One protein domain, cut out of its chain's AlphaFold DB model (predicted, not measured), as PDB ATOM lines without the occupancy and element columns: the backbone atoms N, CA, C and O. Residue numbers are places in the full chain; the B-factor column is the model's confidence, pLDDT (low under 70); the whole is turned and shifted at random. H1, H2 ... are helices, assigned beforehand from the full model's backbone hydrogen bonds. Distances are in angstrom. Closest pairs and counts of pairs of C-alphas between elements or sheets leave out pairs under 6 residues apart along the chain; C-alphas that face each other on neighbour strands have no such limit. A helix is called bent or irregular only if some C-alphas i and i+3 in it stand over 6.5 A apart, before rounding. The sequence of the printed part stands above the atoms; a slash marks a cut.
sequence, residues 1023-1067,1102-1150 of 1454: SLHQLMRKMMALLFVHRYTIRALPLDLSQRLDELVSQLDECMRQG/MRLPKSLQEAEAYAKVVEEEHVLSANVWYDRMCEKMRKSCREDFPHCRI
ATOM      1  N   SER A1023      64.855  64.117 564.684       85.81
ATOM      2  CA  SER A1023      63.766  63.134 564.797       85.81
ATOM      3  C   SER A1023      64.044  62.070 565.865       85.81
ATOM      4  O   SER A1023      63.140  61.748 566.634       85.81
ATOM      5  N   LEU A1024      65.293  61.604 565.991       88.25
ATOM      6  CA  LEU A1024      65.713  60.670 567.039       88.25
ATOM      7  C   LEU A1024      65.616  61.298 568.436       88.25
ATOM      8  O   LEU A1024      65.058  60.683 569.341       88.25
ATOM      9  N   HIS A1025      66.104  62.531 568.606       89.01
ATOM     10  CA  HIS A1025      66.019  63.264 569.872       89.01
ATOM     11  C   HIS A1025      64.557  63.478 570.302       89.01
ATOM     12  O   HIS A1025      64.220  63.238 571.459       89.01
ATOM     13  N   GLN A1026      63.670  63.869 569.380       89.84
ATOM     14  CA  GLN A1026      62.243  64.035 569.672       89.84
ATOM     15  C   GLN A1026      61.548  62.702 569.997       89.84
ATOM     16  O   GLN A1026      60.780  62.635 570.957       89.84
ATOM     17  N   LEU A1027      61.824  61.634 569.236       89.84
ATOM     18  CA  LEU A1027      61.281  60.301 569.518       89.84
ATOM     19  C   LEU A1027      61.698  59.839 570.919       89.84
ATOM     20  O   LEU A1027      60.861  59.368 571.685       89.84
ATOM     21  N   MET A1028      62.966  60.040 571.287       90.71
ATOM     22  CA  MET A1028      63.453  59.651 572.605       90.71
ATOM     23  C   MET A1028      62.869  60.521 573.729       90.71
ATOM     24  O   MET A1028      62.508  59.977 574.768       90.71
ATOM     25  N   ARG A1029      62.674  61.836 573.528       90.98
ATOM     26  CA  ARG A1029      61.923  62.679 574.484       90.98
ATOM     27  C   ARG A1029      60.504  62.148 574.711       90.98
ATOM     28  O   ARG A1029      60.099  62.003 575.862       90.98
ATOM     29  N   LYS A1030      59.781  61.784 573.642       91.47
ATOM     30  CA  LYS A1030      58.433  61.186 573.720       91.47
ATOM     31  C   LYS A1030      58.428  59.851 574.475       91.47
ATOM     32  O   LYS A1030      57.584  59.653 575.344       91.47
ATOM     33  N   MET A1031      59.398  58.971 574.225       91.38
ATOM     34  CA  MET A1031      59.543  57.709 574.967       91.38
ATOM     35  C   MET A1031      59.854  57.934 576.456       91.38
ATOM     36  O   MET A1031      59.267  57.277 577.318       91.38
ATOM     37  N   MET A1032      60.740  58.882 576.773       91.76
ATOM     38  CA  MET A1032      61.118  59.191 578.156       91.76
ATOM     39  C   MET A1032      59.999  59.889 578.935       91.76
ATOM     40  O   MET A1032      59.842  59.618 580.121       91.76
ATOM     41  N   ALA A1033      59.158  60.698 578.282       90.52
ATOM     42  CA  ALA A1033      57.947  61.251 578.891       90.52
ATOM     43  C   ALA A1033      56.999  60.144 579.399       90.52
ATOM     44  O   ALA A1033      56.563  60.190 580.551       90.52
ATOM     45  N   LEU A1034      56.745  59.105 578.589       89.51
ATOM     46  CA  LEU A1034      55.938  57.950 579.014       89.51
ATOM     47  C   LEU A1034      56.591  57.185 580.174       89.51
ATOM     48  O   LEU A1034      55.901  56.786 581.112       89.51
ATOM     49  N   LEU A1035      57.916  57.008 580.139       90.67
ATOM     50  CA  LEU A1035      58.663  56.351 581.215       90.67
ATOM     51  C   LEU A1035      58.631  57.127 582.531       90.67
ATOM     52  O   LEU A1035      58.466  56.513 583.583       90.67
ATOM     53  N   PHE A1036      58.757  58.454 582.491       91.18
ATOM     54  CA  PHE A1036      58.691  59.284 583.690       91.18
ATOM     55  C   PHE A1036      57.295  59.259 584.318       91.18
ATOM     56  O   PHE A1036      57.191  59.061 585.526       91.18
ATOM     57  N   VAL A1037      56.223  59.359 583.524       87.58
ATOM     58  CA  VAL A1037      54.852  59.222 584.048       87.58
ATOM     59  C   VAL A1037      54.628  57.816 584.626       87.58
ATOM     60  O   VAL A1037      54.182  57.685 585.766       87.58
ATOM     61  N   HIS A1038      55.020  56.751 583.915       86.38
ATOM     62  CA  HIS A1038      54.871  55.380 584.417       86.38
ATOM     63  C   HIS A1038      55.697  55.116 585.688       86.38
ATOM     64  O   HIS A1038      55.202  54.470 586.614       86.38
ATOM     65  N   ARG A1039      56.907  55.682 585.807       85.48
ATOM     66  CA  ARG A1039      57.719  55.614 587.034       85.48
ATOM     67  C   ARG A1039      56.944  56.116 588.254       85.48
ATOM     68  O   ARG A1039      57.065  55.498 589.309       85.48
ATOM     69  N   TYR A1040      56.140  57.172 588.126       84.49
ATOM     70  CA  TYR A1040      55.337  57.699 589.236       84.49
ATOM     71  C   TYR A1040      54.023  56.950 589.495       84.49
ATOM     72  O   TYR A1040      53.449  57.111 590.568       84.49
ATOM     73  N   THR A1041      53.596  56.046 588.605       79.65
ATOM     74  CA  THR A1041      52.529  55.074 588.936       79.65
ATOM     75  C   THR A1041      53.001  53.973 589.899       79.65
ATOM     76  O   THR A1041      52.175  53.266 590.471       79.65
ATOM     77  N   ILE A1042      54.317  53.837 590.123       79.40
ATOM     78  CA  ILE A1042      54.918  52.779 590.945       79.40
ATOM     79  C   ILE A1042      55.283  53.295 592.345       79.40
ATOM     80  O   ILE A1042      56.253  54.043 592.507       79.40
ATOM     81  N   ARG A1043      54.521  52.845 593.361       71.57
ATOM     82  CA  ARG A1043      54.660  53.239 594.783       71.57
ATOM     83  C   ARG A1043      56.075  53.015 595.334       71.57
ATOM     84  O   ARG A1043      56.675  53.948 595.858       71.57
ATOM     85  N   ALA A1044      56.609  51.803 595.197       74.49
ATOM     86  CA  ALA A1044      57.938  51.424 595.672       74.49
ATOM     87  C   ALA A1044      58.769  50.868 594.508       74.49
ATOM     88  O   ALA A1044      58.300  50.003 593.776       74.49
ATOM     89  N   LEU A1045      59.995  51.369 594.329       78.79
ATOM     90  CA  LEU A1045      60.900  50.927 593.266       78.79
ATOM     91  C   LEU A1045      62.166  50.297 593.874       78.79
ATOM     92  O   LEU A1045      62.801  50.943 594.709       78.79
ATOM     93  N   PRO A1046      62.587  49.095 593.437       83.23
ATOM     94  CA  PRO A1046      63.861  48.511 593.847       83.23
ATOM     95  C   PRO A1046      65.055  49.424 593.532       83.23
ATOM     96  O   PRO A1046      65.143  49.977 592.434       83.23
ATOM     97  N   LEU A1047      66.003  49.527 594.469       83.88
ATOM     98  CA  LEU A1047      67.184  50.402 594.373       83.88
ATOM     99  C   LEU A1047      67.989  50.197 593.078       83.88
ATOM    100  O   LEU A1047      68.300  51.173 592.402       83.88
ATOM    101  N   ASP A1048      68.237  48.944 592.688       86.65
ATOM    102  CA  ASP A1048      68.885  48.564 591.420       86.65
ATOM    103  C   ASP A1048      68.164  49.148 590.189       86.65
ATOM    104  O   ASP A1048      68.787  49.737 589.307       86.65
ATOM    105  N   LEU A1049      66.831  49.069 590.148       87.41
ATOM    106  CA  LEU A1049      66.043  49.619 589.042       87.41
ATOM    107  C   LEU A1049      66.013  51.157 589.067       87.41
ATOM    108  O   LEU A1049      65.965  51.782 588.010       87.41
ATOM    109  N   SER A1050      66.100  51.773 590.251       85.96
ATOM    110  CA  SER A1050      66.250  53.226 590.376       85.96
ATOM    111  C   SER A1050      67.610  53.705 589.863       85.96
ATOM    112  O   SER A1050      67.667  54.707 589.155       85.96
ATOM    113  N   GLN A1051      68.689  52.982 590.178       89.73
ATOM    114  CA  GLN A1051      70.045  53.292 589.717       89.73
ATOM    115  C   GLN A1051      70.167  53.135 588.196       89.73
ATOM    116  O   GLN A1051      70.649  54.049 587.534       89.73
ATOM    117  N   ARG A1052      69.645  52.044 587.616       89.58
ATOM    118  CA  ARG A1052      69.645  51.846 586.152       89.58
ATOM    119  C   ARG A1052      68.808  52.880 585.398       89.58
ATOM    120  O   ARG A1052      69.145  53.210 584.265       89.58
ATOM    121  N   LEU A1053      67.725  53.388 585.992       90.44
ATOM    122  CA  LEU A1053      66.922  54.456 585.388       90.44
ATOM    123  C   LEU A1053      67.669  55.801 585.396       90.44
ATOM    124  O   LEU A1053      67.641  56.510 584.392       90.44
ATOM    125  N   ASP A1054      68.356  56.135 586.489       89.42
ATOM    126  CA  ASP A1054      69.170  57.356 586.595       89.42
ATOM    127  C   ASP A1054      70.419  57.291 585.692       89.42
ATOM    128  O   ASP A1054      70.765  58.265 585.017       89.42
ATOM    129  N   GLU A1055      71.035  56.109 585.574       90.57
ATOM    130  CA  GLU A1055      72.100  55.840 584.605       90.57
ATOM    131  C   GLU A1055      71.597  55.980 583.159       90.57
ATOM    132  O   GLU A1055      72.228  56.681 582.370       90.57
ATOM    133  N   LEU A1056      70.444  55.391 582.811       91.63
ATOM    134  CA  LEU A1056      69.832  55.521 581.483       91.63
ATOM    135  C   LEU A1056      69.576  56.991 581.114       91.63
ATOM    136  O   LEU A1056      69.909  57.413 580.007       91.63
ATOM    137  N   VAL A1057      69.016  57.781 582.038       91.29
ATOM    138  CA  VAL A1057      68.789  59.223 581.839       91.29
ATOM    139  C   VAL A1057      70.112  59.969 581.652       91.29
ATOM    140  O   VAL A1057      70.224  60.790 580.743       91.29
ATOM    141  N   SER A1058      71.124  59.662 582.467       88.65
ATOM    142  CA  SER A1058      72.438  60.313 582.418       88.65
ATOM    143  C   SER A1058      73.199  60.004 581.125       88.65
ATOM    144  O   SER A1058      73.715  60.917 580.480       88.65
ATOM    145  N   GLN A1059      73.224  58.734 580.703       87.90
ATOM    146  CA  GLN A1059      73.790  58.314 579.418       87.90
ATOM    147  C   GLN A1059      73.065  58.996 578.248       87.90
ATOM    148  O   GLN A1059      73.703  59.429 577.288       87.90
ATOM    149  N   LEU A1060      71.737  59.121 578.323       88.29
ATOM    150  CA  LEU A1060      70.932  59.688 577.245       88.29
ATOM    151  C   LEU A1060      71.072  61.215 577.117       88.29
ATOM    152  O   LEU A1060      71.191  61.717 575.997       88.29
ATOM    153  N   ASP A1061      71.100  61.959 578.226       87.40
ATOM    154  CA  ASP A1061      71.342  63.409 578.202       87.40
ATOM    155  C   ASP A1061      72.753  63.723 577.671       87.40
ATOM    156  O   ASP A1061      72.912  64.617 576.839       87.40
ATOM    157  N   GLU A1062      73.766  62.932 578.041       86.10
ATOM    158  CA  GLU A1062      75.123  63.038 577.486       86.10
ATOM    159  C   GLU A1062      75.168  62.716 575.979       86.10
ATOM    160  O   GLU A1062      75.713  63.496 575.195       86.10
ATOM    161  N   CYS A1063      74.517  61.639 575.530       84.27
ATOM    162  CA  CYS A1063      74.401  61.307 574.106       84.27
ATOM    163  C   CYS A1063      73.751  62.434 573.276       84.27
ATOM    164  O   CYS A1063      74.245  62.776 572.198       84.27
ATOM    165  N   MET A1064      72.685  63.068 573.781       83.00
ATOM    166  CA  MET A1064      72.042  64.207 573.106       83.00
ATOM    167  C   MET A1064      72.897  65.488 573.139       83.00
ATOM    168  O   MET A1064      72.879  66.271 572.180       83.00
ATOM    169  N   ARG A1065      73.679  65.707 574.208       79.28
ATOM    170  CA  ARG A1065      74.658  66.807 574.300       79.28
ATOM    171  C   ARG A1065      75.774  66.650 573.273       79.28
ATOM    172  O   ARG A1065      76.090  67.621 572.591       79.28
ATOM    173  N   GLN A1066      76.324  65.446 573.106       68.87
ATOM    174  CA  GLN A1066      77.395  65.181 572.136       68.87
ATOM    175  C   GLN A1066      76.958  65.396 570.677       68.87
ATOM    176  O   GLN A1066      77.773  65.809 569.852       68.87
ATOM    177  N   GLY A1067      75.673  65.196 570.359       58.64
ATOM    178  CA  GLY A1067      75.100  65.569 569.060       58.64
ATOM    179  C   GLY A1067      74.945  67.086 568.839       58.64
ATOM    180  O   GLY A1067      74.815  67.535 567.702       58.64
ATOM    181  N   MET A1102      67.538  66.848 579.689       72.72
ATOM    182  CA  MET A1102      66.851  65.713 580.284       72.72
ATOM    183  C   MET A1102      67.376  65.467 581.700       72.72
ATOM    184  O   MET A1102      68.562  65.254 581.927       72.72
ATOM    185  N   ARG A1103      66.467  65.520 582.672       78.94
ATOM    186  CA  ARG A1103      66.721  65.201 584.078       78.94
ATOM    187  C   ARG A1103      65.618  64.278 584.558       78.94
ATOM    188  O   ARG A1103      64.474  64.447 584.141       78.94
ATOM    189  N   LEU A1104      65.957  63.346 585.442       83.12
ATOM    190  CA  LEU A1104      64.969  62.516 586.117       83.12
ATOM    191  C   LEU A1104      64.069  63.431 586.978       83.12
ATOM    192  O   LEU A1104      64.599  64.124 587.854       83.12
ATOM    193  N   PRO A1105      62.744  63.479 586.741       85.10
ATOM    194  CA  PRO A1105      61.837  64.290 587.549       85.10
ATOM    195  C   PRO A1105      61.806  63.806 589.000       85.10
ATOM    196  O   PRO A1105      61.845  62.599 589.246       85.10
ATOM    197  N   LYS A1106      61.685  64.726 589.962       84.03
ATOM    198  CA  LYS A1106      61.629  64.431 591.408       84.03
ATOM    199  C   LYS A1106      60.218  64.235 591.957       84.03
ATOM    200  O   LYS A1106      60.059  63.770 593.083       84.03
ATOM    201  N   SER A1107      59.203  64.614 591.189       85.49
ATOM    202  CA  SER A1107      57.794  64.463 591.546       85.49
ATOM    203  C   SER A1107      56.961  64.084 590.325       85.49
ATOM    204  O   SER A1107      57.374  64.318 589.185       85.49
ATOM    205  N   LEU A1108      55.755  63.558 590.566       86.15
ATOM    206  CA  LEU A1108      54.759  63.340 589.515       86.15
ATOM    207  C   LEU A1108      54.460  64.646 588.757       86.15
ATOM    208  O   LEU A1108      54.443  64.634 587.536       86.15
ATOM    209  N   GLN A1109      54.351  65.780 589.460       87.20
ATOM    210  CA  GLN A1109      54.113  67.092 588.845       87.20
ATOM    211  C   GLN A1109      55.247  67.518 587.897       87.20
ATOM    212  O   GLN A1109      54.981  68.057 586.826       87.20
ATOM    213  N   GLU A1110      56.513  67.254 588.244       87.98
ATOM    214  CA  GLU A1110      57.644  67.498 587.335       87.98
ATOM    215  C   GLU A1110      57.619  66.548 586.120       87.98
ATOM    216  O   GLU A1110      57.966  66.962 585.013       87.98
ATOM    217  N   ALA A1111      57.188  65.293 586.300       87.42
ATOM    218  CA  ALA A1111      57.061  64.319 585.213       87.42
ATOM    219  C   ALA A1111      55.909  64.659 584.253       87.42
ATOM    220  O   ALA A1111      56.088  64.600 583.038       87.42
ATOM    221  N   GLU A1112      54.757  65.069 584.784       88.23
ATOM    222  CA  GLU A1112      53.598  65.549 584.027       88.23
ATOM    223  C   GLU A1112      53.909  66.863 583.301       88.23
ATOM    224  O   GLU A1112      53.570  67.007 582.128       88.23
ATOM    225  N   ALA A1113      54.622  67.796 583.943       88.38
ATOM    226  CA  ALA A1113      55.081  69.026 583.300       88.38
ATOM    227  C   ALA A1113      56.062  68.741 582.148       88.38
ATOM    228  O   ALA A1113      55.923  69.321 581.071       88.38
ATOM    229  N   TYR A1114      57.016  67.819 582.335       90.07
ATOM    230  CA  TYR A1114      57.910  67.382 581.258       90.07
ATOM    231  C   TYR A1114      57.135  66.711 580.116       90.07
ATOM    232  O   TYR A1114      57.344  67.050 578.952       90.07
ATOM    233  N   ALA A1115      56.214  65.797 580.437       88.63
ATOM    234  CA  ALA A1115      55.392  65.115 579.444       88.63
ATOM    235  C   ALA A1115      54.544  66.103 578.636       88.63
ATOM    236  O   ALA A1115      54.558  66.042 577.410       88.63
ATOM    237  N   LYS A1116      53.907  67.075 579.297       88.93
ATOM    238  CA  LYS A1116      53.134  68.136 578.644       88.93
ATOM    239  C   LYS A1116      53.986  68.976 577.685       88.93
ATOM    240  O   LYS A1116      53.577  69.183 576.550       88.93
ATOM    241  N   VAL A1117      55.190  69.394 578.089       88.70
ATOM    242  CA  VAL A1117      56.116  70.143 577.209       88.70
ATOM    243  C   VAL A1117      56.550  69.314 575.987       88.70
ATOM    244  O   VAL A1117      56.822  69.874 574.928       88.70
ATOM    245  N   VAL A1118      56.584  67.983 576.102       88.51
ATOM    246  CA  VAL A1118      56.894  67.055 574.997       88.51
ATOM    247  C   VAL A1118      55.663  66.718 574.132       88.51
ATOM    248  O   VAL A1118      55.817  66.398 572.952       88.51
ATOM    249  N   GLU A1119      54.443  66.820 574.667       84.37
ATOM    250  CA  GLU A1119      53.193  66.761 573.890       84.37
ATOM    251  C   GLU A1119      52.921  68.069 573.124       84.37
ATOM    252  O   GLU A1119      52.416  68.022 572.004       84.37
ATOM    253  N   GLU A1120      53.323  69.219 573.674       86.34
ATOM    254  CA  GLU A1120      53.273  70.538 573.021       86.34
ATOM    255  C   GLU A1120      54.404  70.746 571.980       86.34
ATOM    256  O   GLU A1120      54.396  71.725 571.231       86.34
ATOM    257  N   GLU A1121      55.371  69.823 571.880       85.33
ATOM    258  CA  GLU A1121      56.462  69.894 570.900       85.33
ATOM    259  C   GLU A1121      55.975  69.575 569.470       85.33
ATOM    260  O   GLU A1121      55.420  68.504 569.212       85.33
ATOM    261  N   HIS A1122      56.249  70.464 568.504       87.02
ATOM    262  CA  HIS A1122      55.875  70.265 567.096       87.02
ATOM    263  C   HIS A1122      56.425  68.937 566.538       87.02
ATOM    264  O   HIS A1122      57.621  68.793 566.255       87.02
ATOM    265  N   VAL A1123      55.527  67.980 566.304       82.70
ATOM    266  CA  VAL A1123      55.870  66.631 565.847       82.70
ATOM    267  C   VAL A1123      56.502  66.675 564.455       82.70
ATOM    268  O   VAL A1123      55.894  67.111 563.478       82.70
ATOM    269  N   LEU A1124      57.747  66.212 564.351       85.05
ATOM    270  CA  LEU A1124      58.443  66.059 563.078       85.05
ATOM    271  C   LEU A1124      57.755  64.957 562.262       85.05
ATOM    272  O   LEU A1124      57.361  63.928 562.808       85.05
ATOM    273  N   SER A1125      57.649  65.133 560.942       81.94
ATOM    274  CA  SER A1125      56.926  64.207 560.047       81.94
ATOM    275  C   SER A1125      57.362  62.742 560.195       81.94
ATOM    276  O   SER A1125      56.525  61.841 560.187       81.94
ATOM    277  N   ALA A1126      58.655  62.504 560.438       80.95
ATOM    278  CA  ALA A1126      59.237  61.187 560.702       80.95
ATOM    279  C   ALA A1126      58.690  60.469 561.959       80.95
ATOM    280  O   ALA A1126      58.839  59.248 562.063       80.95
ATOM    281  N   ASN A1127      58.050  61.196 562.886       86.87
ATOM    282  CA  ASN A1127      57.587  60.728 564.198       86.87
ATOM    283  C   ASN A1127      56.057  60.651 564.356       86.87
ATOM    284  O   ASN A1127      55.596  60.014 565.295       86.87
ATOM    285  N   VAL A1128      55.259  61.209 563.434       85.62
ATOM    286  CA  VAL A1128      53.774  61.247 563.521       85.62
ATOM    287  C   VAL A1128      53.143  59.859 563.728       85.62
ATOM    288  O   VAL A1128      52.137  59.708 564.422       85.62
ATOM    289  N   TRP A1129      53.759  58.822 563.159       87.29
ATOM    290  CA  TRP A1129      53.369  57.420 563.335       87.29
ATOM    291  C   TRP A1129      53.401  56.953 564.804       87.29
ATOM    292  O   TRP A1129      52.571  56.134 565.185       87.29
ATOM    293  N   TYR A1130      54.330  57.464 565.622       88.00
ATOM    294  CA  TYR A1130      54.529  57.046 567.012       88.00
ATOM    295  C   TYR A1130      53.376  57.525 567.896       88.00
ATOM    296  O   TYR A1130      52.838  56.759 568.695       88.00
ATOM    297  N   ASP A1131      52.933  58.767 567.687       86.35
ATOM    298  CA  ASP A1131      51.791  59.335 568.400       86.35
ATOM    299  C   ASP A1131      50.487  58.627 567.986       86.35
ATOM    300  O   ASP A1131      49.733  58.182 568.852       86.35
ATOM    301  N   ARG A1132      50.272  58.394 566.676       86.12
ATOM    302  CA  ARG A1132      49.150  57.574 566.165       86.12
ATOM    303  C   ARG A1132      49.143  56.157 566.750       86.12
ATOM    304  O   ARG A1132      48.081  55.623 567.062       86.12
ATOM    305  N   MET A1133      50.311  55.529 566.878       85.32
ATOM    306  CA  MET A1133      50.475  54.192 567.454       85.32
ATOM    307  C   MET A1133      50.113  54.180 568.945       85.32
ATOM    308  O   MET A1133      49.318  53.342 569.368       85.32
ATOM    309  N   CYS A1134      50.625  55.136 569.727       86.22
ATOM    310  CA  CYS A1134      50.275  55.276 571.142       86.22
ATOM    311  C   CYS A1134      48.775  55.561 571.331       86.22
ATOM    312  O   CYS A1134      48.156  55.027 572.250       86.22
ATOM    313  N   GLU A1135      48.161  56.351 570.447       84.88
ATOM    314  CA  GLU A1135      46.716  56.592 570.453       84.88
ATOM    315  C   GLU A1135      45.916  55.312 570.139       84.88
ATOM    316  O   GLU A1135      44.979  54.991 570.870       84.88
ATOM    317  N   LYS A1136      46.311  54.533 569.117       81.48
ATOM    318  CA  LYS A1136      45.698  53.228 568.789       81.48
ATOM    319  C   LYS A1136      45.801  52.236 569.956       81.48
ATOM    320  O   LYS A1136      44.795  51.623 570.307       81.48
ATOM    321  N   MET A1137      46.963  52.131 570.610       81.59
ATOM    322  CA  MET A1137      47.148  51.285 571.801       81.59
ATOM    323  C   MET A1137      46.205  51.702 572.943       81.59
ATOM    324  O   MET A1137      45.495  50.863 573.493       81.59
ATOM    325  N   ARG A1138      46.109  53.006 573.239       82.41
ATOM    326  CA  ARG A1138      45.213  53.540 574.283       82.41
ATOM    327  C   ARG A1138      43.720  53.412 573.947       82.41
ATOM    328  O   ARG A1138      42.915  53.393 574.875       82.41
ATOM    329  N   LYS A1139      43.337  53.344 572.664       79.00
ATOM    330  CA  LYS A1139      41.959  53.042 572.218       79.00
ATOM    331  C   LYS A1139      41.635  51.554 572.346       79.00
ATOM    332  O   LYS A1139      40.578  51.213 572.866       79.00
ATOM    333  N   SER A1140      42.581  50.677 571.998       72.31
ATOM    334  CA  SER A1140      42.451  49.223 572.185       72.31
ATOM    335  C   SER A1140      42.108  48.850 573.638       72.31
ATOM    336  O   SER A1140      41.275  47.981 573.865       72.31
ATOM    337  N   CYS A1141      42.657  49.566 574.626       68.28
ATOM    338  CA  CYS A1141      42.343  49.377 576.052       68.28
ATOM    339  C   CYS A1141      41.008  49.998 576.531       68.28
ATOM    340  O   CYS A1141      40.694  49.902 577.716       68.28
ATOM    341  N   ARG A1142      40.245  50.678 575.663       61.72
ATOM    342  CA  ARG A1142      38.958  51.330 575.999       61.72
ATOM    343  C   ARG A1142      37.746  50.669 575.353       61.72
ATOM    344  O   ARG A1142      36.645  50.804 575.877       61.72
ATOM    345  N   GLU A1143      37.945  50.038 574.202       57.16
ATOM    346  CA  GLU A1143      36.869  49.595 573.308       57.16
ATOM    347  C   GLU A1143      36.719  48.062 573.282       57.16
ATOM    348  O   GLU A1143      35.936  47.541 572.498       57.16
ATOM    349  N   ASP A1144      37.479  47.341 574.120       52.79
ATOM    350  CA  ASP A1144      37.598  45.871 574.190       52.79
ATOM    351  C   ASP A1144      38.018  45.185 572.855       52.79
ATOM    352  O   ASP A1144      38.165  43.965 572.784       52.79
ATOM    353  N   PHE A1145      38.310  45.968 571.804       47.98
ATOM    354  CA  PHE A1145      38.811  45.509 570.506       47.98
ATOM    355  C   PHE A1145      40.353  45.443 570.451       47.98
ATOM    356  O   PHE A1145      41.039  46.439 570.721       47.98
ATOM    357  N   PRO A1146      40.947  44.312 570.015       50.41
ATOM    358  CA  PRO A1146      42.396  44.125 569.971       50.41
ATOM    359  C   PRO A1146      43.041  44.739 568.711       50.41
ATOM    360  O   PRO A1146      43.672  44.041 567.919       50.41
ATOM    361  N   HIS A1147      42.958  46.066 568.548       49.48
ATOM    362  CA  HIS A1147      43.606  46.835 567.464       49.48
ATOM    363  C   HIS A1147      45.146  46.729 567.413       49.48
ATOM    364  O   HIS A1147      45.785  47.359 566.570       49.48
ATOM    365  N   CYS A1148      45.761  45.988 568.338       51.54
ATOM    366  CA  CYS A1148      47.205  45.798 568.447       51.54
ATOM    367  C   CYS A1148      47.624  44.317 568.499       51.54
ATOM    368  O   CYS A1148      48.736  44.026 568.937       51.54
ATOM    369  N   ARG A1149      46.773  43.380 568.051       53.07
ATOM    370  CA  ARG A1149      47.238  42.029 567.692       53.07
ATOM    371  C   ARG A1149      48.146  42.117 566.470       53.07
ATOM    372  O   ARG A1149      47.769  42.712 565.464       53.07
ATOM    373  N   ILE A1150      49.314  41.492 566.555       53.88
ATOM    374  CA  ILE A1150      50.181  41.284 565.398       53.88
ATOM    375  C   ILE A1150      49.593  40.086 564.650       53.88
ATOM    376  O   ILE A1150      49.655  38.951 565.121       53.88
TER     377      ILE A1150
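What this domain is: This is residues 1023 to 1067 and 1102 to 1150 of the 1454 residues of an uncharacterized protein of Trypanosoma brucei brucei (strain 927/4 GUTat10.1) (UniProt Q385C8). H3 packs along H1, H2 runs beside H1, and H4 splays from H1's beginning as a V. The printed part has 94 residues, helices H1 to H4 in order, no named strand: all helix. It is only just loose, close to compact, radius of gyration of the C-alphas 14.9 A, spans 37 by 34 by 26 A.

How they stand to each other: H1, residues 1023 to 1041, and H2, residues 1047 to 1066, are close but not clearly touching. H3, residues 1108 to 1119, touches H1, C-alphas 1115 and 1033 closest at 4.7 A. H4, residues 1125 to 1140, touches H1 with residues 1126 to 1130 alone, C-alphas 1126 and 1023 closest at 6.4 A. Every O i to N i+4 pair is within hydrogen-bond range but in H4, 9 of 12.

Where its parts are: H1, 27.8 A, begins at (63.766, 63.134, 564.797). H4, irregular with C-alphas 1126 and 1129 7.5 A apart, ends at Ser 1140, with C-alpha 1140 at (42.451, 49.223, 572.185).

The domain as a whole: Residues 1068 to 1101 are cut out, a 13.9 A gap; pLDDT is under 70 for 1066 to 1067 and 1141 to 1150.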